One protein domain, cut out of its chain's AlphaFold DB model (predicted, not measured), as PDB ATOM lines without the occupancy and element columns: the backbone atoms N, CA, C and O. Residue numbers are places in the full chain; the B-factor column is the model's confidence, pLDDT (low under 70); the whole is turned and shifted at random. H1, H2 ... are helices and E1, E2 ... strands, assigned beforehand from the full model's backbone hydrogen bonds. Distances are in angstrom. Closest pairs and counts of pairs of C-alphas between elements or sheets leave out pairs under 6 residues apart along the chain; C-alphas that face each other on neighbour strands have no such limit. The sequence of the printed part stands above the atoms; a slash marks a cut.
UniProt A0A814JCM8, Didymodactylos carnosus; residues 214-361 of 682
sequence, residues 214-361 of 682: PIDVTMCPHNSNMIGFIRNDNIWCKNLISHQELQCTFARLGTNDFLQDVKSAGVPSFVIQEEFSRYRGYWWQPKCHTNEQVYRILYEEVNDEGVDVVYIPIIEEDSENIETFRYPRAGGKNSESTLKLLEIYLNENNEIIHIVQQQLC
ATOM      1  N   PRO A 214      13.610  37.875  27.216       90.19
ATOM      2  CA  PRO A 214      14.018  38.123  28.588       90.19
ATOM      3  C   PRO A 214      14.857  36.952  29.109       90.19
ATOM      4  O   PRO A 214      14.603  35.797  28.768       90.19
ATOM      5  N   ILE A 215      15.840  37.250  29.952       91.00
ATOM      6  CA  ILE A 215      16.644  36.261  30.681       91.00
ATOM      7  C   ILE A 215      16.713  36.642  32.165       91.00
ATOM      8  O   ILE A 215      16.424  37.784  32.528       91.00
ATOM      9  N   ASP A 216      17.076  35.674  33.015       92.00
ATOM     10  CA  ASP A 216      17.188  35.826  34.477       92.00
ATOM     11  C   ASP A 216      15.987  36.559  35.099       92.00
ATOM     12  O   ASP A 216      16.138  37.588  35.749       92.00
ATOM     13  N   VAL A 217      14.766  36.070  34.855       94.56
ATOM     14  CA  VAL A 217      13.549  36.654  35.441       94.56
ATOM     15  C   VAL A 217      13.473  36.296  36.927       94.56
ATOM     16  O   VAL A 217      13.564  35.126  37.298       94.56
ATOM     17  N   THR A 218      13.255  37.292  37.785       95.12
ATOM     18  CA  THR A 218      13.122  37.130  39.239       95.12
ATOM     19  C   THR A 218      11.895  37.849  39.781       95.12
ATOM     20  O   THR A 218      11.487  38.884  39.262       95.12
ATOM     21  N   MET A 219      11.310  37.312  40.853       94.75
ATOM     22  CA  MET A 219      10.251  37.979  41.615       94.75
ATOM     23  C   MET A 219      10.847  38.793  42.760       94.75
ATOM     24  O   MET A 219      11.790  38.350  43.417       94.75
ATOM     25  N   CYS A 220      10.253  39.952  43.029       94.12
ATOM     26  CA  CYS A 220      10.556  40.731  44.219       94.12
ATOM     27  C   CYS A 220      10.143  39.949  45.487       94.12
ATOM     28  O   CYS A 220       8.976  39.560  45.591       94.12
ATOM     29  N   PRO A 221      11.046  39.749  46.471       91.62
ATOM     30  CA  PRO A 221      10.795  38.936  47.665       91.62
ATOM     31  C   PRO A 221       9.624  39.381  48.546       91.62
ATOM     32  O   PRO A 221       9.101  38.565  49.292       91.62
ATOM     33  N   HIS A 222       9.235  40.657  48.488       87.62
ATOM     34  CA  HIS A 222       8.162  41.223  49.313       87.62
ATOM     35  C   HIS A 222       6.973  41.753  48.489       87.62
ATOM     36  O   HIS A 222       6.071  42.393  49.031       87.62
ATOM     37  N   ASN A 223       6.985  41.534  47.171       89.81
ATOM     38  CA  ASN A 223       5.829  41.704  46.293       89.81
ATOM     39  C   ASN A 223       6.008  40.815  45.058       89.81
ATOM     40  O   ASN A 223       6.532  41.258  44.036       89.81
ATOM     41  N   SER A 224       5.515  39.580  45.122       90.19
ATOM     42  CA  SER A 224       5.594  38.608  44.019       90.19
ATOM     43  C   SER A 224       4.888  39.029  42.716       90.19
ATOM     44  O   SER A 224       4.992  38.324  41.708       90.19
ATOM     45  N   ASN A 225       4.162  40.157  42.693       91.38
ATOM     46  CA  ASN A 225       3.618  40.744  41.463       91.38
ATOM     47  C   ASN A 225       4.633  41.611  40.717       91.38
ATOM     48  O   ASN A 225       4.428  41.889  39.539       91.38
ATOM     49  N   MET A 226       5.700  42.047  41.378       93.31
ATOM     50  CA  MET A 226       6.775  42.789  40.742       93.31
ATOM     51  C   MET A 226       7.859  41.812  40.295       93.31
ATOM     52  O   MET A 226       8.397  41.060  41.110       93.31
ATOM     53  N   ILE A 227       8.176  41.824  39.002       95.62
ATOM     54  CA  ILE A 227       9.247  41.010  38.429       95.62
ATOM     55  C   ILE A 227      10.341  41.890  37.836       95.62
ATOM     56  O   ILE A 227      10.070  42.950  37.268       95.62
ATOM     57  N   GLY A 228      11.580  41.434  37.974       96.31
ATOM     58  CA  GLY A 228      12.773  42.016  37.370       96.31
ATOM     59  C   GLY A 228      13.333  41.028  36.364       96.31
ATOM     60  O   GLY A 228      13.175  39.822  36.542       96.31
ATOM     61  N   PHE A 229      13.924  41.518  35.285       96.06
ATOM     62  CA  PHE A 229      14.528  40.666  34.270       96.06
ATOM     63  C   PHE A 229      15.543  41.438  33.440       96.06
ATOM     64  O   PHE A 229      15.530  42.669  33.407       96.06
ATOM     65  N   ILE A 230      16.400  40.702  32.743       95.62
ATOM     66  CA  ILE A 230      17.353  41.274  31.801       95.62
ATOM     67  C   ILE A 230      16.797  41.162  30.388       95.62
ATOM     68  O   ILE A 230      16.318  40.107  29.971       95.62
ATOM     69  N   ARG A 231      16.903  42.247  29.624       92.31
ATOM     70  CA  ARG A 231      16.697  42.246  28.174       92.31
ATOM     71  C   ARG A 231      17.689  43.199  27.528       92.31
ATOM     72  O   ARG A 231      17.788  44.351  27.947       92.31
ATOM     73  N   ASN A 232      18.364  42.723  26.480       91.00
ATOM     74  CA  ASN A 232      19.385  43.478  25.744       91.00
ATOM     75  C   ASN A 232      20.399  44.123  26.704       91.00
ATOM     76  O   ASN A 232      20.626  45.328  26.649       91.00
ATOM     77  N   ASP A 233      20.915  43.319  27.638       93.44
ATOM     78  CA  ASP A 233      21.911  43.706  28.645       93.44
ATOM     79  C   ASP A 233      21.528  44.921  29.514       93.44
ATOM     80  O   ASP A 233      22.386  45.649  30.018       93.44
ATOM     81  N   ASN A 234      20.224  45.133  29.699       96.19
ATOM     82  CA  ASN A 234      19.646  46.115  30.605       96.19
ATOM     83  C   ASN A 234      18.626  45.459  31.534       96.19
ATOM     84  O   ASN A 234      17.992  44.465  31.177       96.19
ATOM     85  N   ILE A 235      18.411  46.076  32.692       97.69
ATOM     86  CA  ILE A 235      17.385  45.689  33.655       97.69
ATOM     87  C   ILE A 235      16.048  46.286  33.233       97.69
ATOM     88  O   ILE A 235      15.943  47.468  32.893       97.69
ATOM     89  N   TRP A 236      15.019  45.457  33.302       96.75
ATOM     90  CA  TRP A 236      13.628  45.808  33.091       96.75
ATOM     91  C   TRP A 236      12.797  45.333  34.275       96.75
ATOM     92  O   TRP A 236      13.118  44.333  34.924       96.75
ATOM     93  N   CYS A 237      11.687  46.022  34.514       95.94
ATOM     94  CA  CYS A 237      10.688  45.606  35.482       95.94
ATOM     95  C   CYS A 237       9.323  45.469  34.827       95.94
ATOM     96  O   CYS A 237       8.965  46.206  33.905       95.94
ATOM     97  N   LYS A 238       8.542  44.521  35.338       94.69
ATOM     98  CA  LYS A 238       7.146  44.341  34.961       94.69
ATOM     99  C   LYS A 238       6.304  44.096  36.200       94.69
ATOM    100  O   LYS A 238       6.692  43.333  37.081       94.69
ATOM    101  N   ASN A 239       5.133  44.712  36.239       94.31
ATOM    102  CA  ASN A 239       4.122  44.400  37.233       94.31
ATOM    103  C   ASN A 239       3.089  43.438  36.625       94.31
ATOM    104  O   ASN A 239       2.559  43.681  35.542       94.31
ATOM    105  N   LEU A 240       2.818  42.324  37.301       91.75
ATOM    106  CA  LEU A 240       1.923  41.269  36.818       91.75
ATOM    107  C   LEU A 240       0.433  41.637  36.922       91.75
ATOM    108  O   LEU A 240      -0.373  41.000  36.255       91.75
ATOM    109  N   ILE A 241       0.072  42.648  37.725       90.56
ATOM    110  CA  ILE A 241      -1.312  43.126  37.886       90.56
ATOM    111  C   ILE A 241      -1.628  44.200  36.845       90.56
ATOM    112  O   ILE A 241      -2.583  44.060  36.087       90.56
ATOM    113  N   SER A 242      -0.831  45.272  36.792       91.44
ATOM    114  CA  SER A 242      -1.050  46.366  35.830       91.44
ATOM    115  C   SER A 242      -0.565  46.022  34.418       91.44
ATOM    116  O   SER A 242      -0.839  46.754  33.471       91.44
ATOM    117  N   HIS A 243       0.171  44.915  34.265       91.19
ATOM    118  CA  HIS A 243       0.845  44.465  33.041       91.19
ATOM    119  C   HIS A 243       1.888  45.440  32.472       91.19
ATOM    120  O   HIS A 243       2.525  45.118  31.459       91.19
ATOM    121  N   GLN A 244       2.110  46.574  33.142       92.44
ATOM    122  CA  GLN A 244       3.078  47.588  32.759       92.44
ATOM    123  C   GLN A 244       4.489  47.009  32.787       92.44
ATOM    124  O   GLN A 244       4.878  46.310  33.723       92.44
ATOM    125  N   GLU A 245       5.248  47.317  31.745       93.50
ATOM    126  CA  GLU A 245       6.611  46.856  31.529       93.50
ATOM    127  C   GLU A 245       7.473  48.068  31.179       93.50
ATOM    128  O   GLU A 245       7.130  48.819  30.266       93.50
ATOM    129  N   LEU A 246       8.561  48.279  31.918       94.19
ATOM    130  CA  LEU A 246       9.440  49.436  31.763       94.19
ATOM    131  C   LEU A 246      10.906  49.019  31.788       94.19
ATOM    132  O   LEU A 246      11.314  48.164  32.575       94.19
ATOM    133  N   GLN A 247      11.694  49.671  30.939       95.25
ATOM    134  CA  GLN A 247      13.147  49.609  30.993       95.25
ATOM    135  C   GLN A 247      13.635  50.449  32.171       95.25
ATOM    136  O   GLN A 247      13.262  51.614  32.295       95.25
ATOM    137  N   CYS A 248      14.457  49.860  33.033       95.44
ATOM    138  CA  CYS A 248      14.961  50.522  34.230       95.44
ATOM    139  C   CYS A 248      16.356  51.111  34.027       95.44
ATOM    140  O   CYS A 248      16.671  52.116  34.657       95.44
ATOM    141  N   THR A 249      17.182  50.508  33.164       96.25
ATOM    142  CA  THR A 249      18.561  50.944  32.881       96.25
ATOM    143  C   THR A 249      18.803  51.130  31.389       96.25
ATOM    144  O   THR A 249      18.159  50.486  30.564       96.25
ATOM    145  N   PHE A 250      19.778  51.971  31.041       94.69
ATOM    146  CA  PHE A 250      20.120  52.321  29.656       94.69
ATOM    147  C   PHE A 250      21.635  52.225  29.402       94.69
ATOM    148  O   PHE A 250      22.201  53.044  28.686       94.69
ATOM    149  N   ALA A 251      22.299  51.258  30.042       93.25
ATOM    150  CA  ALA A 251      23.746  51.065  29.952       93.25
ATOM    151  C   ALA A 251      24.155  50.545  28.567       93.25
ATOM    152  O   ALA A 251      25.011  51.140  27.916       93.25
ATOM    153  N   ARG A 252      23.501  49.471  28.106       91.75
ATOM    154  CA  ARG A 252      23.639  48.960  26.738       91.75
ATOM    155  C   ARG A 252      22.748  49.776  25.810       91.75
ATOM    156  O   ARG A 252      21.545  49.882  26.062       91.75
ATOM    157  N   LEU A 253      23.316  50.322  24.741       88.31
ATOM    158  CA  LEU A 253      22.595  51.193  23.806       88.31
ATOM    159  C   LEU A 253      21.870  50.413  22.698       88.31
ATOM    160  O   LEU A 253      20.936  50.934  22.090       88.31
ATOM    161  N   GLY A 254      22.279  49.171  22.435       81.31
ATOM    162  CA  GLY A 254      21.738  48.340  21.361       81.31
ATOM    163  C   GLY A 254      22.159  48.824  19.972       81.31
ATOM    164  O   GLY A 254      21.406  48.666  19.012       81.31
ATOM    165  N   THR A 255      23.330  49.459  19.859       77.69
ATOM    166  CA  THR A 255      23.838  49.920  18.558       77.69
ATOM    167  C   THR A 255      24.436  48.761  17.760       77.69
ATOM    168  O   THR A 255      24.889  47.771  18.327       77.69
ATOM    169  N   ASN A 256      24.496  48.894  16.432       72.25
ATOM    170  CA  ASN A 256      25.141  47.890  15.574       72.25
ATOM    171  C   ASN A 256      26.673  47.826  15.759       72.25
ATOM    172  O   ASN A 256      27.316  46.957  15.172       72.25
ATOM    173  N   ASP A 257      27.268  48.740  16.532       81.88
ATOM    174  CA  ASP A 257      28.704  48.767  16.792       81.88
ATOM    175  C   ASP A 257      29.031  48.102  18.138       81.88
ATOM    176  O   ASP A 257      29.135  48.750  19.182       81.88
ATOM    177  N   PHE A 258      29.235  46.782  18.095       81.75
ATOM    178  CA  PHE A 258      29.655  45.981  19.252       81.75
ATOM    179  C   PHE A 258      30.950  46.497  19.902       81.75
ATOM    180  O   PHE A 258      31.189  46.277  21.095       81.75
ATOM    181  N   LEU A 259      31.820  47.165  19.132       83.19
ATOM    182  CA  LEU A 259      33.085  47.667  19.654       83.19
ATOM    183  C   LEU A 259      32.891  48.895  20.545       83.19
ATOM    184  O   LEU A 259      33.665  49.049  21.491       83.19
ATOM    185  N   GLN A 260      31.860  49.703  20.282       84.81
ATOM    186  CA  GLN A 260      31.529  50.909  21.048       84.81
ATOM    187  C   GLN A 260      30.507  50.665  22.167       84.81
ATOM    188  O   GLN A 260      30.547  51.350  23.188       84.81
ATOM    189  N   ASP A 261      29.614  49.687  22.016       90.62
ATOM    190  CA  ASP A 261      28.582  49.378  23.011       90.62
ATOM    191  C   ASP A 261      29.123  48.448  24.112       90.62
ATOM    192  O   ASP A 261      28.853  47.251  24.140       90.62
ATOM    193  N   VAL A 262      29.974  48.985  24.988       93.62
ATOM    194  CA  VAL A 262      30.803  48.211  25.940       93.62
ATOM    195  C   VAL A 262      30.179  47.984  27.318       93.62
ATOM    196  O   VAL A 262      30.786  47.312  28.150       93.62
ATOM    197  N   LYS A 263      29.008  48.561  27.597       95.75
ATOM    198  CA  LYS A 263      28.408  48.543  28.937       95.75
ATOM    199  C   LYS A 263      27.208  47.613  29.026       95.75
ATOM    200  O   LYS A 263      26.417  47.524  28.094       95.75
ATOM    201  N   SER A 264      27.022  46.996  30.187       96.31
ATOM    202  CA  SER A 264      25.838  46.198  30.514       96.31
ATOM    203  C   SER A 264      25.404  46.430  31.956       96.31
ATOM    204  O   SER A 264      26.243  46.633  32.830       96.31
ATOM    205  N   ALA A 265      24.101  46.365  32.225       97.75
ATOM    206  CA  ALA A 265      23.536  46.533  33.561       97.75
ATOM    207  C   ALA A 265      22.776  45.275  33.990       97.75
ATOM    208  O   ALA A 265      21.921  44.771  33.263       97.75
ATOM    209  N   GLY A 266      23.086  44.773  35.185       96.94
ATOM    210  CA  GLY A 266      22.470  43.568  35.739       96.94
ATOM    211  C   GLY A 266      23.004  42.254  35.159       96.94
ATOM    212  O   GLY A 266      22.512  41.188  35.531       96.94
ATOM    213  N   VAL A 267      24.021  42.319  34.290       96.06
ATOM    214  CA  VAL A 267      24.652  41.166  33.635       96.06
ATOM    215  C   VAL A 267      26.124  41.085  34.049       96.06
ATOM    216  O   VAL A 267      26.864  42.032  33.784       96.06
ATOM    217  N   PRO A 268      26.565  39.982  34.680       96.31
ATOM    218  CA  PRO A 268      27.970  39.791  35.030       96.31
ATOM    219  C   PRO A 268      28.837  39.573  33.785       96.31
ATOM    220  O   PRO A 268      28.371  39.021  32.786       96.31
ATOM    221  N   SER A 269      30.118  39.941  33.860       95.25
ATOM    222  CA  SER A 269      31.072  39.715  32.768       95.25
ATOM    223  C   SER A 269      31.315  38.224  32.499       95.25
ATOM    224  O   SER A 269      30.996  37.360  33.319       95.25
ATOM    225  N   PHE A 270      31.921  37.909  31.348       93.44
ATOM    226  CA  PHE A 270      32.221  36.528  30.952       93.44
ATOM    227  C   PHE A 270      32.990  35.749  32.035       93.44
ATOM    228  O   PHE A 270      32.564  34.662  32.410       93.44
ATOM    229  N   VAL A 271      34.067  36.326  32.581       95.69
ATOM    230  CA  VAL A 271      34.904  35.676  33.611       95.69
ATOM    231  C   VAL A 271      34.127  35.405  34.889       95.69
ATOM    232  O   VAL A 271      34.294  34.359  35.500       95.69
ATOM    233  N   ILE A 272      33.253  36.323  35.296       96.88
ATOM    234  CA  ILE A 272      32.435  36.131  36.495       96.88
ATOM    235  C   ILE A 272      31.454  34.962  36.320       96.88
ATOM    236  O   ILE A 272      31.200  34.218  37.270       96.88
ATOM    237  N   GLN A 273      30.916  34.782  35.114       94.31
ATOM    238  CA  GLN A 273      30.027  33.660  34.821       94.31
ATOM    239  C   GLN A 273      30.792  32.337  34.739       94.31
ATOM    240  O   GLN A 273      30.367  31.372  35.364       94.31
ATOM    241  N   GLU A 274      31.904  32.302  33.999       92.31
ATOM    242  CA  GLU A 274      32.640  31.063  33.714       92.31
ATOM    243  C   GLU A 274      33.507  30.603  34.895       92.31
ATOM    244  O   GLU A 274      33.462  29.435  35.262       92.31
ATOM    245  N   GLU A 275      34.252  31.515  35.527       93.75
ATOM    246  CA  GLU A 275      35.284  31.174  36.525       93.75
ATOM    247  C   GLU A 275      34.799  31.346  37.972       93.75
ATOM    248  O   GLU A 275      35.368  30.781  38.898       93.75
ATOM    249  N   PHE A 276      33.746  32.142  38.198       94.81
ATOM    250  CA  PHE A 276      33.198  32.383  39.540       94.81
ATOM    251  C   PHE A 276      31.783  31.826  39.725       94.81
ATOM    252  O   PHE A 276      31.215  31.981  40.810       94.81
ATOM    253  N   SER A 277      31.198  31.188  38.705       93.81
ATOM    254  CA  SER A 277      29.845  30.607  38.750       93.81
ATOM    255  C   SER A 277      28.754  31.590  39.211       93.81
ATOM    256  O   SER A 277      27.786  31.200  39.866       93.81
ATOM    257  N   ARG A 278      28.889  32.888  38.891       95.31
ATOM    258  CA  ARG A 278      27.859  33.901  39.176       95.31
ATOM    259  C   ARG A 278      27.189  34.359  37.886       95.31
ATOM    260  O   ARG A 278      27.761  35.108  37.105       95.31
ATOM    261  N   TYR A 279      25.926  33.975  37.723       93.75
ATOM    262  CA  TYR A 279      25.145  34.231  36.504       93.75
ATOM    263  C   TYR A 279      24.194  35.434  36.599       93.75
ATOM    264  O   TYR A 279      23.639  35.861  35.592       93.75
ATOM    265  N   ARG A 280      24.023  35.997  37.802       94.88
ATOM    266  CA  ARG A 280      23.150  37.147  38.084       94.88
ATOM    267  C   ARG A 280      23.963  38.377  38.482       94.88
ATOM    268  O   ARG A 280      24.912  38.269  39.264       94.88
ATOM    269  N   GLY A 281      23.563  39.540  37.971       97.50
ATOM    270  CA  GLY A 281      24.179  40.838  38.263       97.50
ATOM    271  C   GLY A 281      23.235  41.853  38.909       97.50
ATOM    272  O   GLY A 281      23.585  43.026  38.984       97.50
ATOM    273  N   TYR A 282      22.042  41.448  39.351       98.31
ATOM    274  CA  TYR A 282      21.104  42.319  40.061       98.31
ATOM    275  C   TYR A 282      20.387  41.575  41.198       98.31
ATOM    276  O   TYR A 282      20.184  40.370  41.122       98.31
ATOM    277  N   TRP A 283      20.007  42.267  42.271       97.94
ATOM    278  CA  TRP A 283      19.461  41.663  43.487       97.94
ATOM    279  C   TRP A 283      18.366  42.542  44.084       97.94
ATOM    280  O   TRP A 283      18.613  43.685  44.476       97.94
ATOM    281  N   TRP A 284      17.156  41.993  44.193       97.06
ATOM    282  CA  TRP A 284      16.047  42.642  44.888       97.06
ATOM    283  C   TRP A 284      16.349  42.831  46.375       97.06
ATOM    284  O   TRP A 284      16.858  41.919  47.031       97.06
ATOM    285  N   GLN A 285      15.973  43.990  46.913       95.06
ATOM    286  CA  GLN A 285      15.988  44.223  48.352       95.06
ATOM    287  C   GLN A 285      15.008  43.247  49.033       95.06
ATOM    288  O   GLN A 285      13.856  43.139  48.607       95.06
ATOM    289  N   PRO A 286      15.426  42.528  50.088       91.44
ATOM    290  CA  PRO A 286      14.602  41.485  50.697       91.44
ATOM    291  C   PRO A 286      13.428  42.054  51.495       91.44
ATOM    292  O   PRO A 286      12.375  41.426  51.582       91.44
ATOM    293  N   LYS A 287      13.594  43.250  52.071       85.25
ATOM    294  CA  LYS A 287      12.593  43.890  52.920       85.25
ATOM    295  C   LYS A 287      12.541  45.391  52.665       85.25
ATOM    296  O   LYS A 287      13.556  46.080  52.762       85.25
ATOM    297  N   CYS A 288      11.342  45.900  52.407       72.62
ATOM    298  CA  CYS A 288      11.088  47.330  52.328       72.62
ATOM    299  C   CYS A 288      10.793  47.904  53.725       72.62
ATOM    300  O   CYS A 288      10.036  47.317  54.500       72.62
ATOM    301  N   HIS A 289      11.425  49.032  54.055       63.97
ATOM    302  CA  HIS A 289      11.296  49.718  55.353       63.97
ATOM    303  C   HIS A 289      10.413  50.966  55.282       63.97
ATOM    304  O   HIS A 289      10.129  51.580  56.310       63.97
ATOM    305  N   THR A 290       9.988  51.356  54.082       62.62
ATOM    306  CA  THR A 290       9.136  52.521  53.866       62.62
ATOM    307  C   THR A 290       7.676  52.090  53.797       62.62
ATOM    308  O   THR A 290       7.352  51.074  53.192       62.62
ATOM    309  N   ASN A 291       6.777  52.892  54.375       58.81
ATOM    310  CA  ASN A 291       5.327  52.735  54.169       58.81
ATOM    311  C   ASN A 291       4.902  53.081  52.728       58.81
ATOM    312  O   ASN A 291       3.757  52.862  52.343       58.81
ATOM    313  N   GLU A 292       5.814  53.658  51.951       62.41
ATOM    314  CA  GLU A 292       5.661  53.938  50.531       62.41
ATOM    315  C   GLU A 292       5.911  52.663  49.715       62.41
ATOM    316  O   GLU A 292       6.762  51.849  50.082       62.41
ATOM    317  N   GLN A 293       5.198  52.498  48.593       82.25
ATOM    318  CA  GLN A 293       5.378  51.372  47.668       82.25
ATOM    319  C   GLN A 293       6.669  51.529  46.840       82.25
ATOM    320  O   GLN A 293       6.636  51.642  45.613       82.25
ATOM    321  N   VAL A 294       7.806  51.578  47.535       89.88
ATOM    322  CA  VAL A 294       9.146  51.695  46.960       89.88
ATOM    323  C   VAL A 294       9.812  50.333  46.982       89.88
ATOM    324  O   VAL A 294       9.847  49.647  48.005       89.88
ATOM    325  N   TYR A 295      10.362  49.950  45.840       92.75
ATOM    326  CA  TYR A 295      11.077  48.699  45.654       92.75
ATOM    327  C   TYR A 295      12.488  49.000  45.196       92.75
ATOM    328  O   TYR A 295      12.687  49.890  44.371       92.75
ATOM    329  N   ARG A 296      13.464  48.252  45.710       94.94
ATOM    330  CA  ARG A 296      14.865  48.474  45.365       94.94
ATOM    331  C   ARG A 296      15.514  47.273  44.710       94.94
ATOM    332  O   ARG A 296      15.277  46.133  45.112       94.94
ATOM    333  N   ILE A 297      16.372  47.555  43.737       97.50
ATOM    334  CA  ILE A 297      17.241  46.572  43.090       97.50
ATOM    335  C   ILE A 297      18.674  47.089  43.158       97.50
ATOM    336  O   ILE A 297      18.990  48.114  42.560       97.50
ATOM    337  N   LEU A 298      19.547  46.365  43.854       98.31
ATOM    338  CA  LEU A 298      20.994  46.521  43.703       98.31
ATOM    339  C   LEU A 298      21.387  45.927  42.357       98.31
ATOM    340  O   LEU A 298      20.913  44.845  42.023       98.31
ATOM    341  N   TYR A 299      22.278  46.566  41.616       98.56
ATOM    342  CA  TYR A 299      22.832  45.954  40.420       98.56
ATOM    343  C   TYR A 299      24.281  46.332  40.170       98.56
ATOM    344  O   TYR A 299      24.780  47.366  40.613       98.56
ATOM    345  N   GLU A 300      24.946  45.445  39.447       98.44
ATOM    346  CA  GLU A 300      26.254  45.651  38.862       98.44
ATOM    347  C   GLU A 300      26.088  46.242  37.458       98.44
ATOM    348  O   GLU A 300      25.371  45.689  36.618       98.44
ATOM    349  N   GLU A 301      26.760  47.358  37.195       98.12
ATOM    350  CA  GLU A 301      27.038  47.818  35.837       98.12
ATOM    351  C   GLU A 301      28.481  47.450  35.487       98.12
ATOM    352  O   GLU A 301      29.417  47.812  36.204       98.12
ATOM    353  N   VAL A 302      28.635  46.718  34.385       97.81
ATOM    354  CA  VAL A 302      29.908  46.225  33.861       97.81
ATOM    355  C   VAL A 302      30.329  47.088  32.677       97.81
ATOM    356  O   VAL A 302      29.508  47.405  31.815       97.81
ATOM    357  N   ASN A 303      31.611  47.444  32.624       96.75
ATOM    358  CA  ASN A 303      32.243  48.112  31.493       96.75
ATOM    359  C   ASN A 303      33.361  47.233  30.901       96.75
ATOM    360  O   ASN A 303      34.399  47.034  31.533       96.75
ATOM    361  N   ASP A 304      33.165  46.746  29.674       96.25
ATOM    362  CA  ASP A 304      34.124  45.923  28.920       96.25
ATOM    363  C   ASP A 304      35.135  46.750  28.098       96.25
ATOM    364  O   ASP A 304      35.822  46.232  27.211       96.25
ATOM    365  N   GLU A 305      35.244  48.056  28.348       95.19
ATOM    366  CA  GLU A 305      36.187  48.916  27.637       95.19
ATOM    367  C   GLU A 305      37.638  48.439  27.803       95.19
ATOM    368  O   GLU A 305      38.185  48.373  28.907       95.19
ATOM    369  N   GLY A 306      38.286  48.158  26.671       93.44
ATOM    370  CA  GLY A 306      39.661  47.660  26.614       93.44
ATOM    371  C   GLY A 306      39.805  46.153  26.844       93.44
ATOM    372  O   GLY A 306      40.935  45.667  26.838       93.44
ATOM    373  N   VAL A 307      38.705  45.412  27.021       96.62
ATOM    374  CA  VAL A 307      38.720  43.944  27.029       96.62
ATOM    375  C   VAL A 307      38.909  43.425  25.603       96.62
ATOM    376  O   VAL A 307      38.239  43.878  24.664       96.62
ATOM    377  N   ASP A 308      39.813  42.454  25.460       95.06
ATOM    378  CA  ASP A 308      40.122  41.791  24.193       95.06
ATOM    379  C   ASP A 308      38.865  41.207  23.535       95.06
ATOM    380  O   ASP A 308      37.937  40.731  24.192       95.06
ATOM    381  N   VAL A 309      38.858  41.219  22.203       93.88
ATOM    382  CA  VAL A 309      37.752  40.718  21.386       93.88
ATOM    383  C   VAL A 309      38.191  39.468  20.634       93.88
ATOM    384  O   VAL A 309      39.263  39.441  20.024       93.88
ATOM    385  N   VAL A 310      37.355  38.433  20.656       92.62
ATOM    386  CA  VAL A 310      37.539  37.205  19.878       92.62
ATOM    387  C   VAL A 310      36.346  36.959  18.964       92.62
ATOM    388  O   VAL A 310      35.229  37.389  19.241       92.62
ATOM    389  N   TYR A 311      36.612  36.254  17.869       90.81
ATOM    390  CA  TYR A 311      35.659  35.955  16.809       90.81
ATOM    391  C   TYR A 311      35.461  34.442  16.742       90.81
ATOM    392  O   TYR A 311      36.420  33.708  16.496       90.81
ATOM    393  N   ILE A 312      34.241  33.982  16.999       87.56
ATOM    394  CA  ILE A 312      33.886  32.565  17.072       87.56
ATOM    395  C   ILE A 312      32.984  32.234  15.878       87.56
ATOM    396  O   ILE A 312      31.918  32.835  15.753       87.56
ATOM    397  N   PRO A 313      33.379  31.312  14.983       83.00
ATOM    398  CA  PRO A 313      32.516  30.895  13.885       83.00
ATOM    399  C   PRO A 313      31.305  30.134  14.434       83.00
ATOM    400  O   PRO A 313      31.457  29.198  15.223       83.00
ATOM    401  N   ILE A 314      30.107  30.527  14.008       75.81
ATOM    402  CA  ILE A 314      28.873  29.808  14.313       75.81
ATOM    403  C   ILE A 314      28.735  28.684  13.285       75.81
ATOM    404  O   ILE A 314      28.705  28.931  12.084       75.81
ATOM    405  N   ILE A 315      28.670  27.439  13.755       65.44
ATOM    406  CA  ILE A 315      28.456  26.275  12.891       65.44
ATOM    407  C   ILE A 315      26.946  26.032  12.801       65.44
ATOM    408  O   ILE A 315      26.391  25.225  13.543       65.44
ATOM    409  N   GLU A 316      26.274  26.764  11.917       69.94
ATOM    410  CA  GLU A 316      24.913  26.459  11.457       69.94
ATOM    411  C   GLU A 316      24.982  26.017   9.989       69.94
ATOM    412  O   GLU A 316      25.856  26.477   9.255       69.94
ATOM    413  N   GLU A 317      24.079  25.125   9.558       55.22
ATOM    414  CA  GLU A 317      24.183  24.386   8.282       55.22
ATOM    415  C   GLU A 317      24.276  25.248   7.004       55.22
ATOM    416  O   GLU A 317      24.603  24.694   5.965       55.22
ATOM    417  N   ASP A 318      24.099  26.574   7.065       58.31
ATOM    418  CA  ASP A 318      24.204  27.480   5.909       58.31
ATOM    419  C   ASP A 318      24.637  28.930   6.270       58.31
ATOM    420  O   ASP A 318      24.332  29.868   5.529       58.31
ATOM    421  N   SER A 319      25.323  29.172   7.401       58.88
ATOM    422  CA  SER A 319      25.711  30.542   7.799       58.88
ATOM    423  C   SER A 319      27.228  30.767   7.905       58.88
ATOM    424  O   SER A 319      27.949  30.027   8.563       58.88
ATOM    425  N   GLU A 320      27.730  31.840   7.276       64.31
ATOM    426  CA  GLU A 320      29.091  32.379   7.494       64.31
ATOM    427  C   GLU A 320      29.136  33.298   8.734       64.31
ATOM    428  O   GLU A 320      29.922  34.246   8.810       64.31
ATOM    429  N   ASN A 321      28.241  33.081   9.702       72.06
ATOM    430  CA  ASN A 321      28.076  33.998  10.819       72.06
ATOM    431  C   ASN A 321      29.241  33.860  11.805       72.06
ATOM    432  O   ASN A 321      29.565  32.774  12.285       72.06
ATOM    433  N   ILE A 322      29.857  34.991  12.136       80.44
ATOM    434  CA  ILE A 322      30.915  35.090  13.139       80.44
ATOM    435  C   ILE A 322      30.340  35.813  14.351       80.44
ATOM    436  O   ILE A 322      29.905  36.961  14.256       80.44
ATOM    437  N   GLU A 323      30.371  35.157  15.503       82.62
ATOM    438  CA  GLU A 323      30.003  35.763  16.773       82.62
ATOM    439  C   GLU A 323      31.201  36.492  17.375       82.62
ATOM    440  O   GLU A 323      32.327  35.994  17.371       82.62
ATOM    441  N   THR A 324      30.964  37.692  17.892       87.12
ATOM    442  CA  THR A 324      32.006  38.516  18.505       87.12
ATOM    443  C   THR A 324      31.840  38.487  20.021       87.12
ATOM    444  O   THR A 324      30.759  38.771  20.527       87.12
ATOM    445  N   PHE A 325      32.909  38.166  20.754       89.06
ATOM    446  CA  PHE A 325      32.899  38.063  22.216       89.06
ATOM    447  C   PHE A 325      33.990  38.902  22.864       89.06
ATOM    448  O   PHE A 325      35.118  38.955  22.376       89.06
ATOM    449  N   ARG A 326      33.666  39.492  24.019       91.81
ATOM    450  CA  ARG A 326      34.651  40.048  24.951       91.81
ATOM    451  C   ARG A 326      35.254  38.901  25.753       91.81
ATOM    452  O   ARG A 326      34.532  38.191  26.450       91.81
ATOM    453  N   TYR A 327      36.559  38.695  25.615       94.75
ATOM    454  CA  TYR A 327      37.272  37.581  26.229       94.75
ATOM    455  C   TYR A 327      38.589  38.076  26.842       94.75
ATOM    456  O   TYR A 327      39.582  38.219  26.124       94.75
ATOM    457  N   PRO A 328      38.624  38.351  28.155       94.69
ATOM    458  CA  PRO A 328      39.831  38.817  28.829       94.69
ATOM    459  C   PRO A 328      40.848  37.675  28.936       94.69
ATOM    460  O   PRO A 328      40.740  36.774  29.766       94.69
ATOM    461  N   ARG A 329      41.862  37.700  28.071       94.38
ATOM    462  CA  ARG A 329      42.957  36.723  28.113       94.38
ATOM    463  C   ARG A 329      43.795  36.916  29.373       94.38
ATOM    464  O   ARG A 329      43.920  38.033  29.878       94.38
ATOM    465  N   ALA A 330      44.445  35.850  29.839       95.31
ATOM    466  CA  ALA A 330      45.384  35.932  30.954       95.31
ATOM    467  C   ALA A 330      46.433  37.040  30.714       95.31
ATOM    468  O   ALA A 330      47.091  37.078  29.675       95.31
ATOM    469  N   GLY A 331      46.559  37.960  31.674       94.44
ATOM    470  CA  GLY A 331      47.424  39.144  31.578       94.44
ATOM    471  C   GLY A 331      46.780  40.379  30.926       94.44
ATOM    472  O   GLY A 331      47.272  41.482  31.150       94.44
ATOM    473  N   GLY A 332      45.674  40.225  30.192       95.56
ATOM    474  CA  GLY A 332      44.909  41.310  29.569       95.56
ATOM    475  C   GLY A 332      44.053  42.118  30.554       95.56
ATOM    476  O   GLY A 332      44.089  41.904  31.768       95.56
ATOM    477  N   LYS A 333      43.289  43.089  30.044       96.69
ATOM    478  CA  LYS A 333      42.368  43.894  30.862       96.69
ATOM    479  C   LYS A 333      41.080  43.101  31.142       96.69
ATOM    480  O   LYS A 333      40.529  42.504  30.221       96.69
ATOM    481  N   ASN A 334      40.616  43.109  32.394       97.25
ATOM    482  CA  ASN A 334      39.294  42.602  32.778       97.25
ATOM    483  C   ASN A 334      38.235  43.705  32.668       97.25
ATOM    484  O   ASN A 334      38.563  44.893  32.632       97.25
ATOM    485  N   SER A 335      36.968  43.302  32.657       96.69
ATOM    486  CA  SER A 335      35.832  44.213  32.777       96.69
ATOM    487  C   SER A 335      35.854  44.953  34.115       96.69
ATOM    488  O   SER A 335      36.240  44.387  35.137       96.69
ATOM    489  N   GLU A 336      35.408  46.205  34.125       96.56
ATOM    490  CA  GLU A 336      35.297  47.009  35.343       96.56
ATOM    491  C   GLU A 336      33.866  46.950  35.893       96.56
ATOM    492  O   GLU A 336      32.911  47.210  35.163       96.56
ATOM    493  N   SER A 337      33.723  46.628  37.180       96.88
ATOM    494  CA  SER A 337      32.427  46.547  37.865       96.88
ATOM    495  C   SER A 337      32.151  47.800  38.692       96.88
ATOM    496  O   SER A 337      32.989  48.248  39.479       96.88
ATOM    497  N   THR A 338      30.934  48.324  38.584       96.06
ATOM    498  CA  THR A 338      30.406  49.386  39.448       96.06
ATOM    499  C   THR A 338      29.088  48.944  40.069       96.06
ATOM    500  O   THR A 338      28.338  48.181  39.463       96.06
ATOM    501  N   LEU A 339      28.802  49.397  41.290       97.44
ATOM    502  CA  LEU A 339      27.538  49.107  41.968       97.44
ATOM    503  C   LEU A 339      26.611  50.309  41.881       97.44
ATOM    504  O   LEU A 339      27.020  51.450  42.112       97.44
ATOM    505  N   LYS A 340      25.349  50.026  41.588       97.31
ATOM    506  CA  LYS A 340      24.283  51.009  41.450       97.31
ATOM    507  C   LYS A 340      22.999  50.482  42.079       97.31
ATOM    508  O   LYS A 340      22.858  49.287  42.337       97.31
ATOM    509  N   LEU A 341      22.059  51.382  42.332       96.50
ATOM    510  CA  LEU A 341      20.786  51.068  42.964       96.50
ATOM    511  C   LEU A 341      19.637  51.625  42.121       96.50
ATOM    512  O   LEU A 341      19.703  52.746  41.629       96.50
ATOM    513  N   LEU A 342      18.590  50.831  41.929       96.00
ATOM    514  CA  LEU A 342      17.322  51.280  41.363       96.00
ATOM    515  C   LEU A 342      16.317  51.446  42.493       96.00
ATOM    516  O   LEU A 342      16.153  50.517  43.281       96.00
ATOM    517  N   GLU A 343      15.606  52.568  42.523       94.25
ATOM    518  CA  GLU A 343      14.389  52.736  43.319       94.25
ATOM    519  C   GLU A 343      13.184  52.832  42.384       94.25
ATOM    520  O   GLU A 343      13.161  53.641  41.458       94.25
ATOM    521  N   ILE A 344      12.182  51.991  42.614       93.81
ATOM    522  CA  ILE A 344      10.998  51.864  41.771       93.81
ATOM    523  C   ILE A 344       9.778  52.199  42.612       93.81
ATOM    524  O   ILE A 344       9.496  51.523  43.601       93.81
ATOM    525  N   TYR A 345       9.049  53.228  42.198       92.88
ATOM    526  CA  TYR A 345       7.877  53.735  42.894       92.88
ATOM    527  C   TYR A 345       6.616  53.224  42.210       92.88
ATOM    528  O   TYR A 345       6.444  53.411  41.000       92.88
ATOM    529  N   LEU A 346       5.727  52.611  42.988       91.69
ATOM    530  CA  LEU A 346       4.383  52.250  42.550       91.69
ATOM    531  C   LEU A 346       3.338  53.221  43.116       91.69
ATOM    532  O   LEU A 346       3.500  53.768  44.209       91.69
ATOM    533  N   ASN A 347       2.248  53.422  42.376       90.06
ATOM    534  CA  ASN A 347       1.034  54.040  42.909       90.06
ATOM    535  C   ASN A 347       0.100  52.996  43.550       90.06
ATOM    536  O   ASN A 347       0.313  51.791  43.452       90.06
ATOM    537  N   GLU A 348      -0.999  53.458  44.148       87.31
ATOM    538  CA  GLU A 348      -2.025  52.590  44.752       87.31
ATOM    539  C   GLU A 348      -2.637  51.567  43.770       87.31
ATOM    540  O   GLU A 348      -3.118  50.520  44.200       87.31
ATOM    541  N   ASN A 349      -2.567  51.826  42.459       87.31
ATOM    542  CA  ASN A 349      -3.058  50.939  41.402       87.31
ATOM    543  C   ASN A 349      -2.014  49.908  40.926       87.31
ATOM    544  O   ASN A 349      -2.285  49.168  39.981       87.31
ATOM    545  N   ASN A 350      -0.845  49.812  41.572       86.56
ATOM    546  CA  ASN A 350       0.285  48.964  41.163       86.56
ATOM    547  C   ASN A 350       0.900  49.344  39.800       86.56
ATOM    548  O   ASN A 350       1.481  48.503  39.105       86.56
ATOM    549  N   GLU A 351       0.778  50.604  39.397       90.88
ATOM    550  CA  GLU A 351       1.457  51.148  38.222       90.88
ATOM    551  C   GLU A 351       2.786  51.765  38.651       90.88
ATOM    552  O   GLU A 351       2.875  52.451  39.671       90.88
ATOM    553  N   ILE A 352       3.826  51.526  37.860       91.31
ATOM    554  CA  ILE A 352       5.140  52.133  38.022       91.31
ATOM    555  C   ILE A 352       5.041  53.597  37.598       91.31
ATOM    556  O   ILE A 352       4.845  53.902  36.418       91.31
ATOM    557  N   ILE A 353       5.192  54.493  38.572       91.56
ATOM    558  CA  ILE A 353       5.103  55.944  38.370       91.56
ATOM    559  C   ILE A 353       6.465  56.595  38.149       91.56
ATOM    560  O   ILE A 353       6.557  57.588  37.431       91.56
ATOM    561  N   HIS A 354       7.518  56.064  38.771       89.94
ATOM    562  CA  HIS A 354       8.842  56.673  38.745       89.94
ATOM    563  C   HIS A 354       9.934  55.632  39.008       89.94
ATOM    564  O   HIS A 354       9.735  54.707  39.799       89.94
ATOM    565  N   ILE A 355      11.085  55.793  38.350       92.81
ATOM    566  CA  ILE A 355      12.284  54.973  38.548       92.81
ATOM    567  C   ILE A 355      13.460  55.926  38.753       92.81
ATOM    568  O   ILE A 355      13.702  56.784  37.909       92.81
ATOM    569  N   VAL A 356      14.186  55.766  39.858       92.88
ATOM    570  CA  VAL A 356      15.400  56.533  40.168       92.88
ATOM    571  C   VAL A 356      16.602  55.609  40.052       92.88
ATOM    572  O   VAL A 356      16.611  54.529  40.642       92.88
ATOM    573  N   GLN A 357      17.616  56.040  39.304       94.38
ATOM    574  CA  GLN A 357      18.917  55.383  39.263       94.38
ATOM    575  C   GLN A 357      19.872  56.119  40.201       94.38
ATOM    576  O   GLN A 357      20.110  57.314  40.055       94.38
ATOM    577  N   GLN A 358      20.432  55.389  41.151       93.81
ATOM    578  CA  GLN A 358      21.444  55.875  42.074       93.81
ATOM    579  C   GLN A 358      22.758  55.145  41.814       93.81
ATOM    580  O   GLN A 358      22.781  53.997  41.360       93.81
ATOM    581  N   GLN A 359      23.863  55.800  42.132       92.62
ATOM    582  CA  GLN A 359      25.203  55.233  42.047       92.62
ATOM    583  C   GLN A 359      25.950  55.464  43.350       92.62
ATOM    584  O   GLN A 359      25.558  56.310  44.153       92.62
ATOM    585  N   LEU A 360      27.041  54.726  43.554       91.62
ATOM    586  CA  LEU A 360      27.918  55.002  44.682       91.62
ATOM    587  C   LEU A 360      28.421  56.455  44.634       91.62
ATOM    588  O   LEU A 360      28.894  56.926  43.598       91.62
ATOM    589  N   CYS A 361      28.363  57.147  45.770       89.25
ATOM    590  CA  CYS A 361      28.901  58.499  45.945       89.25
ATOM    591  C   CYS A 361      30.413  58.563  45.678       89.25
ATOM    592  O   CYS A 361      30.940  59.613  45.323       89.25
TER     593      CYS A 361
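AT A GLANCE: This is residues 214 to 361 of the 682 residues of a protein of Didymodactylos carnosus (UniProt A0A814JCM8). Two sheets lie partly face to face as a sandwich: a small four-stranded meander, E1 to E4, covers part of a longer, twisted sheet built on E7 and E10. Beyond one end of the sandwich a separate hairpin, E8 and E9, makes an arm whose tip, residues 315 to 320, sticks out, while the short helix H1 lies off to the side of both large sheets. The printed part has 148 residues, with the order E1 E2 E3 E4 E5 H1 E6 E7 E8 E9 E10 E11, and is mostly strand. The first sheet runs E1 E2 E3 E4, antiparallel throughout; the second is branched at E7, with antiparallel pairs. The whole is only just compact, close to loose, with a radius of gyration of the C-alphas of 17.4 A and spans of 52 by 39 by 26 A.

HOW THE PARTS SIT: Start with E1, residues 215 to 220, E2, 223 to 231, E3, 234 to 239, and E4, 245 to 247, a meander, each strand the antiparallel neighbour of the one before. Look for N 218 and O 228 at 2.8 A, N 236 and O 229 at 2.8 A, and N 237 and O 246 at 2.9 A. Next, E5, residues 263 to 265, and E6, 282 to 284, lie on one side of E7, 294 to 303, and E10, 336 to 346, on the other side. Here N 264 and O 302 are 3.0 A apart, N 283 and O 298 2.7 A, and N 297 and O 342 3.0 A. E11, residues 352 to 360, is the edge strand beside E10, with N 358 and O 341 at 2.8 A. The two sheets form a sandwich, face to face, their facing parts 10.0 A centre to centre and their strands at 24 degrees. The closest C-alphas of E3 and E5 are those of Asn 234 and Ala 265, 4.9 A apart. The hairpin of E8, residues 309 to 313, and E9, 322 to 326, has N 312 and O 323 at 2.8 A; E8 is apart from E7. H1, residues 270 to 274, is not on either large sheet; its O i to N i+4 pair is within hydrogen-bond range, and its closest C-alpha to E9 is Phe 270, 7.4 A from that of Arg 326.

IN THESE COORDINATES: Find C-alpha 215 at (16.644, 36.261, 30.681), where E1 begins; E2 then runs 21.1 A. E7 is 28.0 A long, and E10, the longest strand by residues, runs 32.2 A from C-alpha 336 at (35.297, 47.009, 35.343). E11, 23.9 A long, ends at C-alpha 360, (27.918, 55.002, 44.682).

THE WHOLE: The C-alphas of Asn 291 and Asp 318 are the two farthest apart, 57.6 A. The printed part has no cut, and its one long link is residues 248 to 262, from E4 to E5. The mean pLDDT of the printed part is 90.3; look for values under 70 at residues 289 to 292 and 315 to 320.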